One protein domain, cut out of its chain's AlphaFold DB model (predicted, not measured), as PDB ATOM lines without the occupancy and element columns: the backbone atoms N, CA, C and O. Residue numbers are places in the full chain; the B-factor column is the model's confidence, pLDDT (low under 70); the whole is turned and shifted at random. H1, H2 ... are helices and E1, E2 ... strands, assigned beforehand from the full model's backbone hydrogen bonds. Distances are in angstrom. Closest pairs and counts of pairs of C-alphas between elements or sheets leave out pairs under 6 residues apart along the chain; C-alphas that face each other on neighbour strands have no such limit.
ATOM      1  N   ILE A  71     143.495 158.976 177.624       92.60
ATOM      2  CA  ILE A  71     144.490 157.950 177.348       92.60
ATOM      3  C   ILE A  71     144.266 156.854 178.375       92.60
ATOM      4  O   ILE A  71     144.349 157.111 179.577       92.60
ATOM      5  N   LEU A  72     143.958 155.651 177.906       94.07
ATOM      6  CA  LEU A  72     143.994 154.449 178.727       94.07
ATOM      7  C   LEU A  72     145.415 153.912 178.701       94.07
ATOM      8  O   LEU A  72     146.011 153.809 177.632       94.07
ATOM      9  N   PHE A  73     145.942 153.520 179.849       92.80
ATOM     10  CA  PHE A  73     147.188 152.780 179.888       92.80
ATOM     11  C   PHE A  73     147.166 151.719 180.970       92.80
ATOM     12  O   PHE A  73     146.456 151.814 181.972       92.80
ATOM     13  N   THR A  74     147.957 150.685 180.739       92.66
ATOM     14  CA  THR A  74     148.125 149.585 181.674       92.66
ATOM     15  C   THR A  74     149.584 149.440 182.024       92.66
ATOM     16  O   THR A  74     150.431 149.542 181.135       92.66
ATOM     17  N   ILE A  75     149.867 149.153 183.285       91.25
ATOM     18  CA  ILE A  75     151.220 148.885 183.763       91.25
ATOM     19  C   ILE A  75     151.224 147.480 184.347       91.25
ATOM     20  O   ILE A  75     150.431 147.186 185.233       91.25
ATOM     21  N   GLU A  76     152.083 146.615 183.828       89.55
ATOM     22  CA  GLU A  76     152.287 145.250 184.308       89.55
ATOM     23  C   GLU A  76     153.648 145.155 185.000       89.55
ATOM     24  O   GLU A  76     154.666 145.596 184.456       89.55
ATOM     25  N   ASN A  77     153.678 144.574 186.195       87.04
ATOM     26  CA  ASN A  77     154.902 144.243 186.918       87.04
ATOM     27  C   ASN A  77     154.725 142.928 187.705       87.04
ATOM     28  O   ASN A  77     153.741 142.211 187.537       87.04
ATOM     29  N   ALA A  78     155.672 142.617 188.593       84.03
ATOM     30  CA  ALA A  78     155.628 141.412 189.426       84.03
ATOM     31  C   ALA A  78     154.424 141.332 190.390       84.03
ATOM     32  O   ALA A  78     154.136 140.250 190.898       84.03
ATOM     33  N   GLU A  79     153.740 142.445 190.666       84.20
ATOM     34  CA  GLU A  79     152.544 142.478 191.515       84.20
ATOM     35  C   GLU A  79     151.237 142.255 190.743       84.20
ATOM     36  O   GLU A  79     150.185 142.043 191.361       84.20
ATOM     37  N   GLY A  80     151.287 142.341 189.413       87.89
ATOM     38  CA  GLY A  80     150.150 142.168 188.522       87.89
ATOM     39  C   GLY A  80     149.971 143.321 187.538       87.89
ATOM     40  O   GLY A  80     150.923 144.009 187.165       87.89
ATOM     41  N   LEU A  81     148.724 143.509 187.105       89.90
ATOM     42  CA  LEU A  81     148.336 144.464 186.067       89.90
ATOM     43  C   LEU A  81     147.482 145.589 186.660       89.90
ATOM     44  O   LEU A  81     146.497 145.346 187.361       89.90
ATOM     45  N   PHE A  82     147.858 146.827 186.359       91.89
ATOM     46  CA  PHE A  82     147.237 148.047 186.863       91.89
ATOM     47  C   PHE A  82     146.620 148.832 185.708       91.89
ATOM     48  O   PHE A  82     147.272 149.025 184.682       91.89
ATOM     49  N   PHE A  83     145.394 149.315 185.892       92.38
ATOM     50  CA  PHE A  83     144.635 150.040 184.875       92.38
ATOM     51  C   PHE A  83     144.502 151.508 185.253       92.38
ATOM     52  O   PHE A  83     143.953 151.842 186.305       92.38
ATOM     53  N   TYR A  84     144.967 152.383 184.369       93.96
ATOM     54  CA  TYR A  84     144.960 153.818 184.584       93.96
ATOM     55  C   TYR A  84     144.321 154.559 183.421       93.96
ATOM     56  O   TYR A  84     144.410 154.144 182.266       93.96
ATOM     57  N   THR A  85     143.762 155.729 183.710       94.02
ATOM     58  CA  THR A  85     143.480 156.716 182.668       94.02
ATOM     59  C   THR A  85     144.072 158.065 183.001       94.02
ATOM     60  O   THR A  85     144.141 158.440 184.167       94.02
ATOM     61  N   SER A  86     144.363 158.839 181.968       93.42
ATOM     62  CA  SER A  86     144.699 160.254 182.069       93.42
ATOM     63  C   SER A  86     143.840 161.070 181.101       93.42
ATOM     64  O   SER A  86     143.446 160.538 180.056       93.42
ATOM     65  N   PRO A  87     143.566 162.359 181.381       91.25
ATOM     66  CA  PRO A  87     143.125 163.291 180.348       91.25
ATOM     67  C   PRO A  87     144.037 163.222 179.116       91.25
ATOM     68  O   PRO A  87     145.248 163.031 179.248       91.25
ATOM     69  N   GLN A  88     143.454 163.376 177.928       90.17
ATOM     70  CA  GLN A  88     144.205 163.516 176.685       90.17
ATOM     71  C   GLN A  88     144.264 165.008 176.309       90.17
ATOM     72  O   GLN A  88     143.268 165.534 175.800       90.17
ATOM     73  N   PRO A  89     145.374 165.717 176.588       86.48
ATOM     74  CA  PRO A  89     145.498 167.132 176.257       86.48
ATOM     75  C   PRO A  89     145.415 167.347 174.743       86.48
ATOM     76  O   PRO A  89     145.850 166.507 173.955       86.48
ATOM     77  N   ARG A  90     144.854 168.492 174.345       81.58
ATOM     78  CA  ARG A  90     144.909 168.992 172.967       81.58
ATOM     79  C   ARG A  90     146.056 169.996 172.899       81.58
ATOM     80  O   ARG A  90     145.999 170.978 173.632       81.58
ATOM     81  N   ASN A  91     147.049 169.755 172.041       80.18
ATOM     82  CA  ASN A  91     148.255 170.583 171.890       80.18
ATOM     83  C   ASN A  91     149.075 170.732 173.190       80.18
ATOM     84  O   ASN A  91     149.200 171.842 173.707       80.18
ATOM     85  N   PRO A  92     149.601 169.633 173.756       85.85
ATOM     86  CA  PRO A  92     150.469 169.730 174.922       85.85
ATOM     87  C   PRO A  92     151.777 170.471 174.605       85.85
ATOM     88  O   PRO A  92     152.266 170.447 173.473       85.85
ATOM     89  N   ASP A  93     152.372 171.057 175.640       87.29
ATOM     90  CA  ASP A  93     153.726 171.617 175.645       87.29
ATOM     91  C   ASP A  93     154.653 170.824 176.592       87.29
ATOM     92  O   ASP A  93     154.229 169.872 177.250       87.29
ATOM     93  N   GLU A  94     155.933 171.198 176.666       81.81
ATOM     94  CA  GLU A  94     156.926 170.515 177.516       81.81
ATOM     95  C   GLU A  94     156.671 170.672 179.026       81.81
ATOM     96  O   GLU A  94     157.189 169.886 179.820       81.81
ATOM     97  N   ASN A  95     155.864 171.658 179.434       85.16
ATOM     98  CA  ASN A  95     155.493 171.892 180.832       85.16
ATOM     99  C   ASN A  95     154.203 171.160 181.220       85.16
ATOM    100  O   ASN A  95     153.785 171.189 182.379       85.16
ATOM    101  N   THR A  96     153.556 170.505 180.257       89.52
ATOM    102  CA  THR A  96     152.341 169.746 180.496       89.52
ATOM    103  C   THR A  96     152.690 168.487 181.293       89.52
ATOM    104  O   THR A  96     153.475 167.643 180.856       89.52
ATOM    105  N   SER A  97     152.071 168.348 182.464       89.99
ATOM    106  CA  SER A  97     152.087 167.122 183.261       89.99
ATOM    107  C   SER A  97     150.676 166.562 183.371       89.99
ATOM    108  O   SER A  97     149.691 167.304 183.427       89.99
ATOM    109  N   LEU A  98     150.573 165.241 183.368       92.09
ATOM    110  CA  LEU A  98     149.317 164.516 183.403       92.09
ATOM    111  C   LEU A  98     149.274 163.593 184.611       92.09
ATOM    112  O   LEU A  98     150.121 162.717 184.753       92.09
ATOM    113  N   VAL A  99     148.243 163.731 185.440       92.10
ATOM    114  CA  VAL A  99     148.038 162.844 186.588       92.10
ATOM    115  C   VAL A  99     147.233 161.618 186.171       92.10
ATOM    116  O   VAL A  99     146.111 161.711 185.661       92.10
ATOM    117  N   ALA A 100     147.804 160.448 186.426       93.04
ATOM    118  CA  ALA A 100     147.166 159.163 186.235       93.04
ATOM    119  C   ALA A 100     146.101 158.894 187.303       93.04
ATOM    120  O   ALA A 100     146.385 158.891 188.499       93.04
ATOM    121  N   THR A 101     144.889 158.553 186.882       93.04
ATOM    122  CA  THR A 101     143.867 157.983 187.769       93.04
ATOM    123  C   THR A 101     143.937 156.464 187.708       93.04
ATOM    124  O   THR A 101     143.710 155.901 186.639       93.04
ATOM    125  N   LEU A 102     144.244 155.811 188.833       93.32
ATOM    126  CA  LEU A 102     144.140 154.355 188.978       93.32
ATOM    127  C   LEU A 102     142.665 153.959 189.106       93.32
ATOM    128  O   LEU A 102     141.964 154.504 189.955       93.32
ATOM    129  N   HIS A 103     142.217 152.987 188.313       91.21
ATOM    130  CA  HIS A 103     140.853 152.448 188.393       91.21
ATOM    131  C   HIS A 103     140.813 151.101 189.096       91.21
ATOM    132  O   HIS A 103     140.020 150.883 190.007       91.21
ATOM    133  N   HIS A 104     141.686 150.187 188.678       87.55
ATOM    134  CA  HIS A 104     141.674 148.813 189.157       87.55
ATOM    135  C   HIS A 104     143.070 148.185 189.096       87.55
ATOM    136  O   HIS A 104     143.924 148.600 188.306       87.55
ATOM    137  N   ARG A 105     143.289 147.154 189.919       89.27
ATOM    138  CA  ARG A 105     144.450 146.263 189.846       89.27
ATOM    139  C   ARG A 105     143.989 144.815 189.884       89.27
ATOM    140  O   ARG A 105     143.166 144.457 190.722       89.27
ATOM    141  N   THR A 106     144.575 143.977 189.045       84.12
ATOM    142  CA  THR A 106     144.373 142.529 189.103       84.12
ATOM    143  C   THR A 106     145.606 141.872 189.694       84.12
ATOM    144  O   THR A 106     146.724 142.110 189.234       84.12
ATOM    145  N   SER A 107     145.403 141.017 190.692       78.11
ATOM    146  CA  SER A 107     146.441 140.101 191.161       78.11
ATOM    147  C   SER A 107     146.574 138.952 190.170       78.11
ATOM    148  O   SER A 107     145.590 138.288 189.851       78.11
ATOM    149  N   GLY A 108     147.788 138.707 189.699       67.68
ATOM    150  CA  GLY A 108     148.055 137.658 188.726       67.68
ATOM    151  C   GLY A 108     149.142 138.096 187.768       67.68
ATOM    152  O   GLY A 108     149.072 139.182 187.196       67.68
ATOM    153  N   ASN A 109     150.143 137.240 187.617       64.97
ATOM    154  CA  ASN A 109     151.182 137.426 186.617       64.97
ATOM    155  C   ASN A 109     150.677 136.857 185.284       64.97
ATOM    156  O   ASN A 109     149.802 135.988 185.282       64.97
ATOM    157  N   SER A 110     151.254 137.318 184.175       73.08
ATOM    158  CA  SER A 110     150.962 136.817 182.825       73.08
ATOM    159  C   SER A 110     149.575 137.207 182.301       73.08
ATOM    160  O   SER A 110     148.813 136.356 181.837       73.08
ATOM    161  N   LEU A 111     149.252 138.504 182.380       79.52
ATOM    162  CA  LEU A 111     148.090 139.091 181.709       79.52
ATOM    163  C   LEU A 111     148.555 139.913 180.506       79.52
ATOM    164  O   LEU A 111     149.084 141.011 180.660       79.52
ATOM    165  N   LEU A 112     148.318 139.409 179.298       81.87
ATOM    166  CA  LEU A 112     148.706 140.078 178.059       81.87
ATOM    167  C   LEU A 112     147.506 140.771 177.420       81.87
ATOM    168  O   LEU A 112     146.461 140.163 177.211       81.87
ATOM    169  N   ILE A 113     147.659 142.044 177.057       84.50
ATOM    170  CA  ILE A 113     146.662 142.731 176.231       84.50
ATOM    171  C   ILE A 113     146.825 142.258 174.791       84.50
ATOM    172  O   ILE A 113     147.889 142.443 174.200       84.50
ATOM    173  N   THR A 114     145.776 141.661 174.231       79.60
ATOM    174  CA  THR A 114     145.830 141.033 172.901       79.60
ATOM    175  C   THR A 114     145.522 142.012 171.770       79.60
ATOM    176  O   THR A 114     145.947 141.808 170.637       79.60
ATOM    177  N   SER A 115     144.822 143.109 172.071       79.96
ATOM    178  CA  SER A 115     144.386 144.093 171.081       79.96
ATOM    179  C   SER A 115     144.154 145.482 171.690       79.96
ATOM    180  O   SER A 115     143.979 145.608 172.906       79.96
ATOM    181  N   PRO A 116     144.045 146.531 170.855       84.78
ATOM    182  CA  PRO A 116     143.462 147.798 171.279       84.78
ATOM    183  C   PRO A 116     142.041 147.636 171.852       84.78
ATOM    184  O   PRO A 116     141.353 146.667 171.509       84.78
ATOM    185  N   PRO A 117     141.583 148.578 172.699       86.23
ATOM    186  CA  PRO A 117     140.228 148.570 173.224       86.23
ATOM    187  C   PRO A 117     139.179 148.639 172.113       86.23
ATOM    188  O   PRO A 117     139.285 149.459 171.202       86.23
ATOM    189  N   VAL A 118     138.122 147.841 172.238       81.27
ATOM    190  CA  VAL A 118     136.961 147.869 171.338       81.27
ATOM    191  C   VAL A 118     135.730 148.172 172.177       81.27
ATOM    192  O   VAL A 118     135.454 147.479 173.152       81.27
ATOM    193  N   GLY A 119     135.015 149.251 171.842       77.85
ATOM    194  CA  GLY A 119     133.865 149.698 172.637       77.85
ATOM    195  C   GLY A 119     134.222 149.979 174.103       77.85
ATOM    196  O   GLY A 119     133.449 149.658 174.992       77.85
ATOM    197  N   GLY A 120     135.423 150.495 174.381       83.13
ATOM    198  CA  GLY A 120     135.879 150.763 175.751       83.13
ATOM    199  C   GLY A 120     136.286 149.523 176.566       83.13
ATOM    200  O   GLY A 120     136.716 149.678 177.710       83.13
ATOM    201  N   LEU A 121     136.209 148.320 175.990       87.71
ATOM    202  CA  LEU A 121     136.578 147.056 176.629       87.71
ATOM    203  C   LEU A 121     137.935 146.555 176.129       87.71
ATOM    204  O   LEU A 121     138.283 146.733 174.961       87.71
ATOM    205  N   LEU A 122     138.687 145.898 177.008       88.87
ATOM    206  CA  LEU A 122     139.949 145.233 176.696       88.87
ATOM    207  C   LEU A 122     139.752 143.725 176.564       88.87
ATOM    208  O   LEU A 122     138.984 143.129 177.316       88.87
ATOM    209  N   CYS A 123     140.516 143.105 175.670       87.40
ATOM    210  CA  CYS A 123     140.704 141.661 175.652       87.40
ATOM    211  C   CYS A 123     142.076 141.329 176.247       87.40
ATOM    212  O   CYS A 123     143.109 141.824 175.787       87.40
ATOM    213  N   LEU A 124     142.069 140.513 177.293       86.99
ATOM    214  CA  LEU A 124     143.242 140.077 178.035       86.99
ATOM    215  C   LEU A 124     143.411 138.572 177.856       86.99
ATOM    216  O   LEU A 124     142.447 137.818 177.950       86.99
ATOM    217  N   GLU A 125     144.632 138.121 177.648       84.46
ATOM    218  CA  GLU A 125     145.010 136.718 177.717       84.46
ATOM    219  C   GLU A 125     145.646 136.449 179.079       84.46
ATOM    220  O   GLU A 125     146.572 137.145 179.482       84.46
ATOM    221  N   HIS A 126     145.131 135.451 179.791       80.93
ATOM    222  CA  HIS A 126     145.643 135.021 181.086       80.93
ATOM    223  C   HIS A 126     146.189 133.595 181.000       80.93
ATOM    224  O   HIS A 126     145.432 132.648 180.731       80.93
ATOM    225  N   ASP A 127     147.474 133.423 181.305       76.63
ATOM    226  CA  ASP A 127     148.088 132.100 181.414       76.63
ATOM    227  C   ASP A 127     147.702 131.422 182.734       76.63
ATOM    228  O   ASP A 127     147.929 131.925 183.833       76.63
ATOM    229  N   ARG A 128     147.132 130.217 182.654       72.76
ATOM    230  CA  ARG A 128     146.897 129.373 183.836       72.76
ATOM    231  C   ARG A 128     148.063 128.409 184.053       72.76
ATOM    232  O   ARG A 128     148.757 128.040 183.111       72.76
ATOM    233  N   LYS A 129     148.175 127.878 185.278       70.01
ATOM    234  CA  LYS A 129     149.234 126.956 185.758       70.01
ATOM    235  C   LYS A 129     149.477 125.667 184.931       70.01
ATOM    236  O   LYS A 129     150.412 124.945 185.240       70.01
ATOM    237  N   ASN A 130     148.702 125.400 183.873       67.55
ATOM    238  CA  ASN A 130     148.804 124.211 183.011       67.55
ATOM    239  C   ASN A 130     149.032 124.560 181.523       67.55
ATOM    240  O   ASN A 130     148.545 123.837 180.655       67.55
ATOM    241  N   TYR A 131     149.668 125.698 181.218       65.55
ATOM    242  CA  TYR A 131     149.838 126.216 179.844       65.55
ATOM    243  C   TYR A 131     148.518 126.431 179.086       65.55
ATOM    244  O   TYR A 131     148.490 126.527 177.862       65.55
ATOM    245  N   SER A 132     147.396 126.488 179.807       70.89
ATOM    246  CA  SER A 132     146.108 126.810 179.209       70.89
ATOM    247  C   SER A 132     145.895 128.313 179.284       70.89
ATOM    248  O   SER A 132     145.817 128.859 180.389       70.89
ATOM    249  N   ARG A 133     145.730 128.942 178.129       75.88
ATOM    250  CA  ARG A 133     145.359 130.348 178.005       75.88
ATOM    251  C   ARG A 133     143.855 130.507 178.157       75.88
ATOM    252  O   ARG A 133     143.076 129.664 177.703       75.88
ATOM    253  N   VAL A 134     143.438 131.559 178.849       79.62
ATOM    254  CA  VAL A 134     142.036 131.972 178.908       79.62
ATOM    255  C   VAL A 134     141.945 133.429 178.528       79.62
ATOM    256  O   VAL A 134     142.623 134.266 179.114       79.62
ATOM    257  N   LEU A 135     141.078 133.710 177.564       85.88
ATOM    258  CA  LEU A 135     140.737 135.073 177.215       85.88
ATOM    259  C   LEU A 135     139.733 135.628 178.216       85.88
ATOM    260  O   LEU A 135     138.800 134.942 178.638       85.88
ATOM    261  N   VAL A 136     139.927 136.882 178.575       86.29
ATOM    262  CA  VAL A 136     139.102 137.623 179.512       86.29
ATOM    263  C   VAL A 136     138.779 138.961 178.871       86.29
ATOM    264  O   VAL A 136     139.679 139.722 178.525       86.29
ATOM    265  N   ILE A 137     137.495 139.257 178.719       88.69
ATOM    266  CA  ILE A 137     137.053 140.613 178.405       88.69
ATOM    267  C   ILE A 137     137.045 141.388 179.717       88.69
ATOM    268  O   ILE A 137     136.489 140.913 180.703       88.69
ATOM    269  N   SER A 138     137.669 142.556 179.745       88.02
ATOM    270  CA  SER A 138     137.764 143.401 180.930       88.02
ATOM    271  C   SER A 138     137.259 144.803 180.627       88.02
ATOM    272  O   SER A 138     137.593 145.388 179.594       88.02
ATOM    273  N   ASN A 139     136.470 145.355 181.546       90.11
ATOM    274  CA  ASN A 139     136.241 146.786 181.612       90.11
ATOM    275  C   ASN A 139     137.315 147.402 182.530       90.11
ATOM    276  O   ASN A 139     137.251 147.236 183.751       90.11
ATOM    277  N   PRO A 140     138.284 148.155 181.980       88.66
ATOM    278  CA  PRO A 140     139.389 148.695 182.765       88.66
ATOM    279  C   PRO A 140     138.974 149.792 183.759       88.66
ATOM    280  O   PRO A 140     139.771 150.138 184.627       88.66
ATOM    281  N   ILE A 141     137.765 150.352 183.635       87.50
ATOM    282  CA  ILE A 141     137.242 151.406 184.517       87.50
ATOM    283  C   ILE A 141     136.468 150.813 185.688       87.50
ATOM    284  O   ILE A 141     136.654 151.241 186.823       87.50
ATOM    285  N   THR A 142     135.594 149.836 185.432       87.02
ATOM    286  CA  THR A 142     134.795 149.206 186.497       87.02
ATOM    287  C   THR A 142     135.543 148.071 187.193       87.02
ATOM    288  O   THR A 142     135.183 147.701 188.308       87.02
ATOM    289  N   GLY A 143     136.582 147.518 186.558       87.06
ATOM    290  CA  GLY A 143     137.276 146.316 187.021       87.06
ATOM    291  C   GLY A 143     136.481 145.027 186.786       87.06
ATOM    292  O   GLY A 143     136.917 143.957 187.206       87.06
ATOM    293  N   GLU A 144     135.323 145.106 186.126       88.57
ATOM    294  CA  GLU A 144     134.531 143.935 185.760       88.57
ATOM    295  C   GLU A 144     135.259 143.109 184.698       88.57
ATOM    296  O   GLU A 144     135.881 143.645 183.777       88.57
ATOM    297  N   PHE A 145     135.145 141.789 184.805       87.11
ATOM    298  CA  PHE A 145     135.766 140.863 183.874       87.11
ATOM    299  C   PHE A 145     134.832 139.705 183.530       87.11
ATOM    300  O   PHE A 145     134.092 139.199 184.371       87.11
ATOM    301  N   LEU A 146     134.915 139.248 182.285       87.33
ATOM    302  CA  LEU A 146     134.183 138.110 181.756       87.33
ATOM    303  C   LEU A 146     135.175 137.149 181.100       87.33
ATOM    304  O   LEU A 146     135.740 137.439 180.046       87.33
ATOM    305  N   ALA A 147     135.393 135.994 181.725       86.66
ATOM    306  CA  ALA A 147     136.204 134.939 181.129       86.66
ATOM    307  C   ALA A 147     135.451 134.305 179.953       86.66
ATOM    308  O   ALA A 147     134.331 133.817 180.112       86.66
ATOM    309  N   LEU A 148     136.082 134.279 178.782       83.18
ATOM    310  CA  LEU A 148     135.524 133.624 177.612       83.18
ATOM    311  C   LEU A 148     135.585 132.097 177.764       83.18
ATOM    312  O   LEU A 148     136.482 131.561 178.433       83.18
ATOM    313  N   PRO A 149     134.644 131.366 177.137       77.56
ATOM    314  CA  PRO A 149     134.687 129.915 177.101       77.56
ATOM    315  C   PRO A 149     136.032 129.419 176.569       77.56
ATOM    316  O   PRO A 149     136.578 129.959 175.607       77.56
ATOM    317  N   LYS A 150     136.557 128.348 177.173       70.46
ATOM    318  CA  LYS A 150     137.758 127.688 176.656       70.46
ATOM    319  C   LYS A 150     137.501 127.217 175.228       70.46
ATOM    320  O   LYS A 150     136.576 126.435 174.998       70.46
ATOM    321  N   LEU A 151     138.358 127.627 174.301       64.86
ATOM    322  CA  LEU A 151     138.356 127.080 172.952       64.86
ATOM    323  C   LEU A 151     138.690 125.584 173.020       64.86
ATOM    324  O   LEU A 151     139.707 125.177 173.582       64.86
ATOM    325  N   ARG A 152     137.807 124.748 172.467       60.34
ATOM    326  CA  ARG A 152     138.075 123.322 172.258       60.34
ATOM    327  C   ARG A 152     138.668 123.162 170.868       60.34
ATOM    328  O   ARG A 152     137.947 123.185 169.876       60.34
ATOM    329  N   ILE A 153     139.984 123.030 170.800       59.87
ATOM    330  CA  ILE A 153     140.686 122.715 169.557       59.87
ATOM    331  C   ILE A 153     140.761 121.187 169.445       59.87
ATOM    332  O   ILE A 153     141.227 120.535 170.379       59.87
ATOM    333  N   ASN A 154     140.298 120.612 168.327       53.39
ATOM    334  CA  ASN A 154     140.452 119.177 168.052       53.39
ATOM    335  C   ASN A 154     141.940 118.793 168.103       53.39
ATOM    336  O   ASN A 154     142.769 119.489 167.517       53.39
ATOM    337  N   GLU A 155     142.267 117.684 168.770       52.57
ATOM    338  CA  GLU A 155     143.642 117.266 169.100       52.57
ATOM    339  C   GLU A 155     144.590 117.217 167.891       52.57
ATOM    340  O   GLU A 155     145.761 117.556 168.028       52.57
ATOM    341  N   ILE A 156     144.069 116.953 166.688       52.66
ATOM    342  CA  ILE A 156     144.820 116.945 165.417       52.66
ATOM    343  C   ILE A 156     145.494 118.299 165.112       52.66
ATOM    344  O   ILE A 156     146.512 118.347 164.431       52.66
ATOM    345  N   LYS A 157     144.970 119.422 165.623       54.04
ATOM    346  CA  LYS A 157     145.583 120.745 165.423       54.04
ATOM    347  C   LYS A 157     146.639 121.101 166.474       54.04
ATOM    348  O   LYS A 157     147.427 122.002 166.216       54.04
ATOM    349  N   LYS A 158     146.696 120.418 167.628       48.73
ATOM    350  CA  LYS A 158     147.647 120.754 168.709       48.73
ATOM    351  C   LYS A 158     149.110 120.547 168.306       48.73
ATOM    352  O   LYS A 158     149.945 121.339 168.722       48.73
ATOM    353  N   GLU A 159     149.415 119.559 167.464       46.68
ATOM    354  CA  GLU A 159     150.783 119.331 166.961       46.68
ATOM    355  C   GLU A 159     151.236 120.365 165.912       46.68
ATOM    356  O   GLU A 159     152.432 120.554 165.715       46.68
ATOM    357  N   LEU A 160     150.305 121.104 165.295       47.33
ATOM    358  CA  LEU A 160     150.602 122.196 164.356       47.33
ATOM    359  C   LEU A 160     150.657 123.584 165.031       47.33
ATOM    360  O   LEU A 160     151.016 124.567 164.385       47.33
ATOM    361  N   LEU A 161     150.323 123.683 166.324       45.67
ATOM    362  CA  LEU A 161     150.118 124.941 167.060       45.67
ATOM    363  C   LEU A 161     151.285 125.328 167.992       45.67
ATOM    364  O   LEU A 161     151.084 125.999 168.997       45.67
ATOM    365  N   TYR A 162     152.529 125.016 167.619       43.17
ATOM    366  CA  TYR A 162     153.684 125.790 168.125       43.17
ATOM    367  C   TYR A 162     153.760 127.203 167.507       43.17
ATOM    368  O   TYR A 162     154.699 127.958 167.756       43.17
ATOM    369  N   LEU A 163     152.771 127.574 166.691       44.56
ATOM    370  CA  LEU A 163     152.580 128.915 166.162       44.56
ATOM    371  C   LEU A 163     151.866 129.773 167.210       44.56
ATOM    372  O   LEU A 163     150.760 129.441 167.622       44.56
ATOM    373  N   ASN A 164     152.502 130.876 167.613       48.27
ATOM    374  CA  ASN A 164     151.940 131.913 168.480       48.27
ATOM    375  C   ASN A 164     150.505 132.275 168.054       48.27
ATOM    376  O   ASN A 164     150.311 133.024 167.093       48.27
ATOM    377  N   GLU A 165     149.503 131.745 168.762       58.63
ATOM    378  CA  GLU A 165     148.105 132.108 168.547       58.63
ATOM    379  C   GLU A 165     147.967 133.620 168.738       58.63
ATOM    380  O   GLU A 165     148.260 134.159 169.805       58.63
ATOM    381  N   THR A 166     147.582 134.321 167.672       56.75
ATOM    382  CA  THR A 166     147.331 135.761 167.723       56.75
ATOM    383  C   THR A 166     145.832 135.960 167.863       56.75
ATOM    384  O   THR A 166     145.070 135.681 166.937       56.75
ATOM    385  N   TYR A 167     145.402 136.415 169.035       61.40
ATOM    386  CA  TYR A 167     144.006 136.729 169.305       61.40
ATOM    387  C   TYR A 167     143.702 138.154 168.853       61.40
ATOM    388  O   TYR A 167     144.365 139.097 169.276       61.40
ATOM    389  N   ILE A 168     142.691 138.314 168.002       61.10
ATOM    390  CA  ILE A 168     142.234 139.622 167.530       61.10
ATOM    391  C   ILE A 168     140.835 139.845 168.093       61.10
ATOM    392  O   ILE A 168     139.897 139.131 167.742       61.10
ATOM    393  N   PHE A 169     140.695 140.826 168.979       68.65
ATOM    394  CA  PHE A 169     139.388 141.287 169.434       68.65
ATOM    395  C   PHE A 169     138.881 142.351 168.463       68.65
ATOM    396  O   PHE A 169     139.555 143.345 168.199       68.65
ATOM    397  N   GLY A 170     137.695 142.125 167.915       64.11
ATOM    398  CA  GLY A 170     137.057 143.018 166.963       64.11
ATOM    399  C   GLY A 170     135.550 143.000 167.153       64.11
ATOM    400  O   GLY A 170     134.990 142.059 167.713       64.11
ATOM    401  N   TYR A 171     134.899 144.057 166.688       63.90
ATOM    402  CA  TYR A 171     133.449 144.134 166.622       63.90
ATOM    403  C   TYR A 171     133.020 143.866 165.179       63.90
ATOM    404  O   TYR A 171     133.347 144.655 164.292       63.90
ATOM    405  N   ASP A 172     132.305 142.765 164.954       64.73
ATOM    406  CA  ASP A 172     131.672 142.473 163.669       64.73
ATOM    407  C   ASP A 172     130.186 142.868 163.733       64.73
ATOM    408  O   ASP A 172     129.422 142.268 164.499       64.73
ATOM    409  N   GLN A 192     160.192 159.842 158.938       72.69
ATOM    410  CA  GLN A 192     161.453 159.584 159.617       72.69
ATOM    411  C   GLN A 192     161.376 160.137 161.037       72.69
ATOM    412  O   GLN A 192     161.250 161.342 161.232       72.69
ATOM    413  N   LEU A 193     161.483 159.259 162.034       70.54
ATOM    414  CA  LEU A 193     161.547 159.695 163.425       70.54
ATOM    415  C   LEU A 193     162.867 160.449 163.664       70.54
ATOM    416  O   LEU A 193     163.937 159.889 163.400       70.54
ATOM    417  N   PRO A 194     162.824 161.687 164.190       63.89
ATOM    418  CA  PRO A 194     164.000 162.552 164.260       63.89
ATOM    419  C   PRO A 194     165.082 162.086 165.248       63.89
ATOM    420  O   PRO A 194     166.150 162.690 165.307       63.89
ATOM    421  N   ASN A 195     164.863 161.020 166.031       65.50
ATOM    422  CA  ASN A 195     165.776 160.650 167.110       65.50
ATOM    423  C   ASN A 195     165.929 159.129 167.317       65.50
ATOM    424  O   ASN A 195     164.946 158.401 167.446       65.50
ATOM    425  N   ARG A 196     167.181 158.656 167.452       62.30
ATOM    426  CA  ARG A 196     167.516 157.264 167.815       62.30
ATOM    427  C   ARG A 196     166.984 156.852 169.190       62.30
ATOM    428  O   ARG A 196     166.697 155.676 169.369       62.30
ATOM    429  N   TYR A 197     166.819 157.778 170.138       57.72
ATOM    430  CA  TYR A 197     166.281 157.471 171.474       57.72
ATOM    431  C   TYR A 197     164.805 157.033 171.454       57.72
ATOM    432  O   TYR A 197     164.322 156.453 172.426       57.72
ATOM    433  N   LEU A 198     164.100 157.243 170.337       61.88
ATOM    434  CA  LEU A 198     162.726 156.780 170.129       61.88
ATOM    435  C   LEU A 198     162.648 155.308 169.702       61.88
ATOM    436  O   LEU A 198     161.560 154.762 169.568       61.88
ATOM    437  N   ASN A 199     163.775 154.607 169.563       63.25
ATOM    438  CA  ASN A 199     163.778 153.168 169.282       63.25
ATOM    439  C   ASN A 199     163.165 152.301 170.405       63.25
ATOM    440  O   ASN A 199     163.052 151.089 170.243       63.25
ATOM    441  N   LYS A 200     162.780 152.901 171.539       79.28
ATOM    442  CA  LYS A 200     162.116 152.236 172.671       79.28
ATOM    443  C   LYS A 200     160.656 152.653 172.864       79.28
ATOM    444  O   LYS A 200     160.057 152.266 173.872       79.28
ATOM    445  N   VAL A 201     160.097 153.457 171.956       87.07
ATOM    446  CA  VAL A 201     158.688 153.852 172.027       87.07
ATOM    447  C   VAL A 201     157.822 153.051 171.059       87.07
ATOM    448  O   VAL A 201     158.286 152.579 170.025       87.07
ATOM    449  N   VAL A 202     156.554 152.888 171.422       90.21
ATOM    450  CA  VAL A 202     155.512 152.208 170.645       90.21
ATOM    451  C   VAL A 202     154.366 153.195 170.433       90.21
ATOM    452  O   VAL A 202     154.108 154.032 171.299       90.21
ATOM    453  N   ALA A 203     153.706 153.140 169.277       90.15
ATOM    454  CA  ALA A 203     152.558 153.994 168.995       90.15
ATOM    455  C   ALA A 203     151.332 153.537 169.809       90.15
ATOM    456  O   ALA A 203     150.948 152.372 169.751       90.15
ATOM    457  N   ALA A 204     150.719 154.460 170.548       91.47
ATOM    458  CA  ALA A 204     149.442 154.272 171.239       91.47
ATOM    459  C   ALA A 204     148.234 154.496 170.314       91.47
ATOM    460  O   ALA A 204     147.137 154.008 170.588       91.47
ATOM    461  N   GLY A 205     148.427 155.271 169.244       89.33
ATOM    462  CA  GLY A 205     147.390 155.630 168.285       89.33
ATOM    463  C   GLY A 205     147.588 157.033 167.717       89.33
ATOM    464  O   GLY A 205     148.624 157.667 167.930       89.33
ATOM    465  N   VAL A 206     146.585 157.495 166.974       87.27
ATOM    466  CA  VAL A 206     146.551 158.820 166.346       87.27
ATOM    467  C   VAL A 206     145.515 159.687 167.054       87.27
ATOM    468  O   VAL A 206     144.411 159.232 167.365       87.27
ATOM    469  N   VAL A 207     145.866 160.943 167.301       84.67
ATOM    470  CA  VAL A 207     144.995 161.967 167.875       84.67
ATOM    471  C   VAL A 207     144.798 163.071 166.844       84.67
ATOM    472  O   VAL A 207     145.745 163.533 166.211       84.67
ATOM    473  N   GLY A 208     143.544 163.484 166.655       77.75
ATOM    474  CA  GLY A 208     143.205 164.467 165.628       77.75
ATOM    475  C   GLY A 208     143.577 163.983 164.224       77.75
ATOM    476  O   GLY A 208     143.368 162.817 163.890       77.75
ATOM    477  N   SER A 209     144.096 164.892 163.398       71.27
ATOM    478  CA  SER A 209     144.471 164.623 162.004       71.27
ATOM    479  C   SER A 209     145.964 164.386 161.783       71.27
ATOM    480  O   SER A 209     146.331 163.865 160.734       71.27
ATOM    481  N   SER A 210     146.824 164.782 162.723       81.29
ATOM    482  CA  SER A 210     148.266 164.854 162.467       81.29
ATOM    483  C   SER A 210     149.153 164.529 163.664       81.29
ATOM    484  O   SER A 210     150.363 164.696 163.560       81.29
ATOM    485  N   GLU A 211     148.618 164.018 164.775       86.99
ATOM    486  CA  GLU A 211     149.445 163.662 165.932       86.99
ATOM    487  C   GLU A 211     149.483 162.153 166.153       86.99
ATOM    488  O   GLU A 211     148.453 161.510 166.346       86.99
ATOM    489  N   ILE A 212     150.683 161.577 166.170       88.87
ATOM    490  CA  ILE A 212     150.907 160.204 166.627       88.87
ATOM    491  C   ILE A 212     151.355 160.261 168.079       88.87
ATOM    492  O   ILE A 212     152.313 160.952 168.423       88.87
ATOM    493  N   VAL A 213     150.682 159.500 168.932       91.35
ATOM    494  CA  VAL A 213     151.035 159.403 170.344       91.35
ATOM    495  C   VAL A 213     151.891 158.170 170.563       91.35
ATOM    496  O   VAL A 213     151.543 157.068 170.145       91.35
ATOM    497  N   PHE A 214     153.001 158.353 171.262       92.36
ATOM    498  CA  PHE A 214     153.966 157.323 171.591       92.36
ATOM    499  C   PHE A 214     154.092 157.149 173.102       92.36
ATOM    500  O   PHE A 214     153.982 158.104 173.870       92.36
ATOM    501  N   TYR A 215     154.401 155.931 173.528       91.94
ATOM    502  CA  TYR A 215     154.699 155.603 174.918       91.94
ATOM    503  C   TYR A 215     155.904 154.669 174.995       91.94
ATOM    504  O   TYR A 215     156.233 153.963 174.040       91.94
ATOM    505  N   ARG A 216     156.572 154.637 176.146       90.91
ATOM    506  CA  ARG A 216     157.688 153.719 176.386       90.91
ATOM    507  C   ARG A 216     157.162 152.367 176.871       90.91
ATOM    508  O   ARG A 216     156.548 152.302 177.928       90.91
ATOM    509  N   LYS A 217     157.422 151.291 176.118       90.35
ATOM    510  CA  LYS A 217     156.929 149.931 176.431       90.35
ATOM    511  C   LYS A 217     157.543 149.346 177.703       90.35
ATOM    512  O   LYS A 217     156.850 148.645 178.427       90.35
ATOM    513  N   TYR A 218     158.813 149.639 177.977       89.44
ATOM    514  CA  TYR A 218     159.520 149.151 179.162       89.44
ATOM    515  C   TYR A 218     160.115 150.311 179.956       89.44
ATOM    516  O   TYR A 218     160.992 151.032 179.456       89.44
ATOM    517  N   THR A 219     159.666 150.448 181.199       89.02
ATOM    518  CA  THR A 219     160.035 151.538 182.110       89.02
ATOM    519  C   THR A 219     160.582 150.934 183.400       89.02
ATOM    520  O   THR A 219     160.026 149.967 183.921       89.02
ATOM    521  N   ARG A 220     161.714 151.443 183.887       87.07
ATOM    522  CA  ARG A 220     162.309 151.016 185.162       87.07
ATOM    523  C   ARG A 220     161.805 151.905 186.291       87.07
ATOM    524  O   ARG A 220     161.412 153.032 186.039       87.07
ATOM    525  N   GLU A 221     161.925 151.441 187.523       80.59
ATOM    526  CA  GLU A 221     161.591 152.192 188.743       80.59
ATOM    527  C   GLU A 221     162.160 153.627 188.797       80.59
ATOM    528  O   GLU A 221     161.516 154.532 189.314       80.59
ATOM    529  N   GLN A 222     163.344 153.859 188.218       80.88
ATOM    530  CA  GLN A 222     164.004 155.175 188.177       80.88
ATOM    531  C   GLN A 222     163.560 156.057 186.993       80.88
ATOM    532  O   GLN A 222     163.884 157.242 186.944       80.88
ATOM    533  N   ASP A 223     162.886 155.479 185.997       86.43
ATOM    534  CA  ASP A 223     162.452 156.185 184.796       86.43
ATOM    535  C   ASP A 223     161.098 156.868 185.056       86.43
ATOM    536  O   ASP A 223     160.133 156.230 185.474       86.43
ATOM    537  N   GLN A 224     160.976 158.151 184.716       86.79
ATOM    538  CA  GLN A 224     159.668 158.810 184.678       86.79
ATOM    539  C   GLN A 224     158.817 158.265 183.527       86.79
ATOM    540  O   GLN A 224     159.274 158.205 182.376       86.79
ATOM    541  N   PHE A 225     157.552 157.957 183.812       90.09
ATOM    542  CA  PHE A 225     156.571 157.685 182.769       90.09
ATOM    543  C   PHE A 225     156.332 158.945 181.937       90.09
ATOM    544  O   PHE A 225     156.300 160.067 182.444       90.09
ATOM    545  N   PHE A 226     156.192 158.755 180.630       90.80
ATOM    546  CA  PHE A 226     155.902 159.844 179.715       90.80
ATOM    547  C   PHE A 226     155.120 159.352 178.508       90.80
ATOM    548  O   PHE A 226     155.182 158.178 178.130       90.80
ATOM    549  N   ILE A 227     154.455 160.306 177.878       91.71
ATOM    550  CA  ILE A 227     153.810 160.168 176.583       91.71
ATOM    551  C   ILE A 227     154.450 161.193 175.651       91.71
ATOM    552  O   ILE A 227     154.743 162.312 176.062       91.71
ATOM    553  N   ALA A 228     154.734 160.803 174.415       90.66
ATOM    554  CA  ALA A 228     155.331 161.679 173.418       90.66
ATOM    555  C   ALA A 228     154.342 161.912 172.275       90.66
ATOM    556  O   ALA A 228     153.874 160.961 171.656       90.66
ATOM    557  N   TYR A 229     154.034 163.171 172.002       90.77
ATOM    558  CA  TYR A 229     153.171 163.600 170.910       90.77
ATOM    559  C   TYR A 229     154.047 163.992 169.741       90.77
ATOM    560  O   TYR A 229     154.826 164.933 169.847       90.77
ATOM    561  N   TYR A 230     153.949 163.253 168.644       88.98
ATOM    562  CA  TYR A 230     154.647 163.565 167.411       88.98
ATOM    563  C   TYR A 230     153.681 164.191 166.420       88.98
ATOM    564  O   TYR A 230     152.767 163.522 165.937       88.98
ATOM    565  N   ASN A 231     153.905 165.458 166.101       87.87
ATOM    566  CA  ASN A 231     153.127 166.161 165.101       87.87
ATOM    567  C   ASN A 231     153.738 165.931 163.707       87.87
ATOM    568  O   ASN A 231     154.900 166.253 163.459       87.87
ATOM    569  N   LEU A 232     152.944 165.373 162.795       84.54
ATOM    570  CA  LEU A 232     153.340 165.013 161.433       84.54
ATOM    571  C   LEU A 232     153.507 166.225 160.508       84.54
ATOM    572  O   LEU A 232     154.194 166.113 159.496       84.54
ATOM    573  N   GLU A 233     152.884 167.361 160.830       85.49
ATOM    574  CA  GLU A 233     152.969 168.597 160.044       85.49
ATOM    575  C   GLU A 233     154.219 169.398 160.414       85.49
ATOM    576  O   GLU A 233     154.977 169.812 159.539       85.49
ATOM    577  N   SER A 234     154.459 169.599 161.713       87.28
ATOM    578  CA  SER A 234     155.602 170.370 162.214       87.28
ATOM    579  C   SER A 234     156.867 169.535 162.409       87.28
ATOM    580  O   SER A 234     157.947 170.101 162.555       87.28
ATOM    581  N   ASN A 235     156.755 168.201 162.404       85.47
ATOM    582  CA  ASN A 235     157.835 167.258 162.713       85.47
ATOM    583  C   ASN A 235     158.433 167.455 164.126       85.47
ATOM    584  O   ASN A 235     159.590 167.115 164.379       85.47
ATOM    585  N   ILE A 236     157.648 168.011 165.054       86.41
ATOM    586  CA  ILE A 236     158.044 168.257 166.445       86.41
ATOM    587  C   ILE A 236     157.528 167.124 167.330       86.41
ATOM    588  O   ILE A 236     156.423 166.615 167.134       86.41
ATOM    589  N   ILE A 237     158.340 166.737 168.316       88.15
ATOM    590  CA  ILE A 237     157.937 165.811 169.373       88.15
ATOM    591  C   ILE A 237     157.855 166.563 170.690       88.15
ATOM    592  O   ILE A 237     158.870 167.066 171.169       88.15
ATOM    593  N   THR A 238     156.680 166.549 171.308       90.46
ATOM    594  CA  THR A 238     156.468 167.064 172.660       90.46
ATOM    595  C   THR A 238     156.388 165.906 173.642       90.46
ATOM    596  O   THR A 238     155.548 165.016 173.498       90.46
ATOM    597  N   ARG A 239     157.247 165.905 174.664       90.43
ATOM    598  CA  ARG A 239     157.193 164.930 175.758       90.43
ATOM    599  C   ARG A 239     156.363 165.491 176.907       90.43
ATOM    600  O   ARG A 239     156.659 166.563 177.410       90.43
ATOM    601  N   VAL A 240     155.387 164.712 177.349       91.61
ATOM    602  CA  VAL A 240     154.476 165.020 178.454       91.61
ATOM    603  C   VAL A 240     154.735 164.024 179.573       91.61
ATOM    604  O   VAL A 240     154.723 162.810 179.340       91.61
ATOM    605  N   ILE A 241     155.001 164.519 180.781       91.41
ATOM    606  CA  ILE A 241     155.233 163.659 181.947       91.41
ATOM    607  C   ILE A 241     153.897 163.074 182.404       91.41
ATOM    608  O   ILE A 241     152.874 163.756 182.422       91.41
ATOM    609  N   LEU A 242     153.915 161.790 182.751       91.33
ATOM    610  CA  LEU A 242     152.768 161.084 183.297       91.33
ATOM    611  C   LEU A 242     153.059 160.726 184.756       91.33
ATOM    612  O   LEU A 242     153.904 159.883 185.051       91.33
ATOM    613  N   GLU A 243     152.360 161.376 185.671       91.63
ATOM    614  CA  GLU A 243     152.473 161.157 187.106       91.63
ATOM    615  C   GLU A 243     151.624 159.952 187.505       91.63
ATOM    616  O   GLU A 243     150.396 160.028 187.583       91.63
ATOM    617  N   VAL A 244     152.283 158.816 187.740       90.32
ATOM    618  CA  VAL A 244     151.637 157.586 188.209       90.32
ATOM    619  C   VAL A 244     151.745 157.524 189.737       90.32
ATOM    620  O   VAL A 244     152.861 157.544 190.253       90.32
ATOM    621  N   PRO A 245     150.626 157.436 190.482       81.94
ATOM    622  CA  PRO A 245     150.639 157.515 191.945       81.94
ATOM    623  C   PRO A 245     151.283 156.309 192.646       81.94
ATOM    624  O   PRO A 245     151.565 156.387 193.839       81.94
ATOM    625  N   LEU A 246     151.496 155.191 191.945       78.45
ATOM    626  CA  LEU A 246     152.129 154.001 192.511       78.45
ATOM    627  C   LEU A 246     153.593 153.903 192.080       78.45
ATOM    628  O   LEU A 246     153.910 153.958 190.892       78.45
ATOM    629  N   LEU A 247     154.468 153.700 193.066       70.20
ATOM    630  CA  LEU A 247     155.845 153.279 192.845       70.20
ATOM    631  C   LEU A 247     155.852 151.786 192.517       70.20
ATOM    632  O   LEU A 247     155.205 150.993 193.199       70.20
ATOM    633  N   PHE A 248     156.593 151.405 191.481       76.47
ATOM    634  CA  PHE A 248     156.756 150.011 191.092       76.47
ATOM    635  C   PHE A 248     158.208 149.601 191.280       76.47
ATOM    636  O   PHE A 248     159.103 150.279 190.780       76.47
ATOM    637  N   SER A 249     158.442 148.457 191.918       77.87
ATOM    638  CA  SER A 249     159.779 147.873 191.983       77.87
ATOM    639  C   SER A 249     160.160 147.220 190.651       77.87
ATOM    640  O   SER A 249     159.371 146.457 190.080       77.87
ATOM    641  N   GLY A 250     161.391 147.436 190.191       84.86
ATOM    642  CA  GLY A 250     161.954 146.725 189.040       84.86
ATOM    643  C   GLY A 250     161.555 147.289 187.669       84.86
ATOM    644  O   GLY A 250     161.532 148.501 187.459       84.86
ATOM    645  N   THR A 251     161.342 146.406 186.685       87.22
ATOM    646  CA  THR A 251     160.945 146.790 185.317       87.22
ATOM    647  C   THR A 251     159.464 146.514 185.117       87.22
ATOM    648  O   THR A 251     158.999 145.417 185.419       87.22
ATOM    649  N   CYS A 252     158.746 147.489 184.570       89.51
ATOM    650  CA  CYS A 252     157.344 147.357 184.209       89.51
ATOM    651  C   CYS A 252     157.146 147.390 182.689       89.51
ATOM    652  O   CYS A 252     157.910 148.019 181.945       89.51
ATOM    653  N   CYS A 253     156.109 146.693 182.240       90.36
ATOM    654  CA  CYS A 253     155.632 146.684 180.867       90.36
ATOM    655  C   CYS A 253     154.409 147.602 180.767       90.36
ATOM    656  O   CYS A 253     153.471 147.483 181.548       90.36
ATOM    657  N   VAL A 254     154.416 148.529 179.815       91.22
ATOM    658  CA  VAL A 254     153.350 149.518 179.629       91.22
ATOM    659  C   VAL A 254     152.578 149.209 178.349       91.22
ATOM    660  O   VAL A 254     153.151 148.760 177.359       91.22
ATOM    661  N   ASN A 255     151.279 149.471 178.328       92.78
ATOM    662  CA  ASN A 255     150.508 149.646 177.095       92.78
ATOM    663  C   ASN A 255     149.745 150.955 177.199       92.78
ATOM    664  O   ASN A 255     149.307 151.292 178.293       92.78
ATOM    665  N   ALA A 256     149.566 151.668 176.093       93.97
ATOM    666  CA  ALA A 256     148.754 152.876 176.064       93.97
ATOM    667  C   ALA A 256     147.876 152.905 174.813       93.97
ATOM    668  O   ALA A 256     148.276 152.418 173.757       93.97
ATOM    669  N   PHE A 257     146.693 153.497 174.949       93.14
ATOM    670  CA  PHE A 257     145.677 153.605 173.912       93.14
ATOM    671  C   PHE A 257     145.046 154.995 173.965       93.14
ATOM    672  O   PHE A 257     144.524 155.416 175.002       93.14
ATOM    673  N   THR A 258     145.106 155.718 172.850       90.89
ATOM    674  CA  THR A 258     144.505 157.053 172.709       90.89
ATOM    675  C   THR A 258     143.010 156.981 172.433       90.89
ATOM    676  O   THR A 258     142.502 155.958 171.980       90.89
ATOM    677  N   ASN A 259     142.316 158.107 172.614       86.61
ATOM    678  CA  ASN A 259     140.889 158.269 172.327       86.61
ATOM    679  C   ASN A 259     140.013 157.256 173.076       86.61
ATOM    680  O   ASN A 259     138.949 156.866 172.598       86.61
ATOM    681  N   TYR A 260     140.460 156.823 174.255       88.61
ATOM    682  CA  TYR A 260     139.696 155.919 175.088       88.61
ATOM    683  C   TYR A 260     138.449 156.628 175.615       88.61
ATOM    684  O   TYR A 260     138.520 157.722 176.185       88.61
ATOM    685  N   VAL A 261     137.314 155.962 175.444       80.48
ATOM    686  CA  VAL A 261     136.011 156.385 175.940       80.48
ATOM    687  C   VAL A 261     135.472 155.251 176.804       80.48
ATOM    688  O   VAL A 261     135.226 154.152 176.310       80.48
TER     689      VAL A 261
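Overview. This is residues 71 to 172 and 192 to 261 of the 267 residues of a protein of Arabidopsis thaliana (UniProt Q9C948). Two strongly twisted five-stranded sheets, E4 E2 E1 E14 E11 and E3 E13 E12 E10 E9, lie face to face as a sandwich, and a smaller four-stranded sheet, E5 E6 E7 E8, extends the model at one end. Beyond that small sheet residues 152 to 165, of which 155 to 160 belong to H1, stick out as a loop. The printed part has 172 residues, mostly strand by class, with 14 named strands and two named helices in the order E1 to E8, H1, H2, E9 to E14. The second sheet is mixed and the other two antiparallel; the whole is compact, with a radius of gyration of the C-alphas of 17.6 A, yet elongated, spanning 55 by 33 by 30 A.

Arrangement. The first sheet runs E4, residues 101 to 106, E2, 80 to 87, E1, 71 to 77, E14, 251 to 260, and E11, 218 to 220. N 83 and O 104, N 73 and O 84, and N 74 and O 255 are each 2.9 A apart, as are N 252 and O 219. The second runs E3, residues 97 to 99, E13, 237 to 243, E12, 226 to 231, E10, 211 to 216, and E9, 201 to 207. E3 and E13 are parallel, with N 98 and O 241 2.9 A apart; N 229 and O 238, N 214 and O 228, and N 204 and O 213 are each 2.8 A apart. The facing parts of this sandwich are 9.1 A centre to centre, with strands at 31 degrees. E3 runs on into E4 at 50 degrees, and E10 into E11 at 51 degrees. The closest C-alphas of E9 and E14 are those of Ala 204 and Phe 257, 4.7 A. The third sheet is a meander, each strand the antiparallel neighbour of the one before: E5, residues 111 to 113, E6, 122 to 127, E7, 133 to 138, and E8, 145 to 147. N 112 and O 125 are 2.9 A apart, N 124 and O 136 2.8 A, and N 137 and O 146 2.9 A. The closest C-alphas of E2 and E5 are those of Leu 81 and Leu 111, 6.9 A. H2, residues 196 to 200, only grazes the second sheet with residues 198 to 200; H1, residues 155 to 160, is not on any of the three. O i to N i+4 pairs within hydrogen-bond range are 0 of 2 in H1 and 0 of 1 in H2; O i to N i+3, 2 of 3 and 1 of 2.

Along the chain. E1 begins at C-alpha 71 (144.490, 157.950, 177.348) and is 19.7 A long; E2 is 23.7 A. E14, 25.3 A, ends at C-alpha 260 (139.696, 155.919, 175.088).

Size, cuts and confidence. Residues 173 to 191 are not printed, a gap of 34.6 A between C-alphas 172 and 192. Of the links printed whole, none is long. pLDDT is under 70 at residues 108 to 109, 130 to 131, 151 to 172 and 194 to 199.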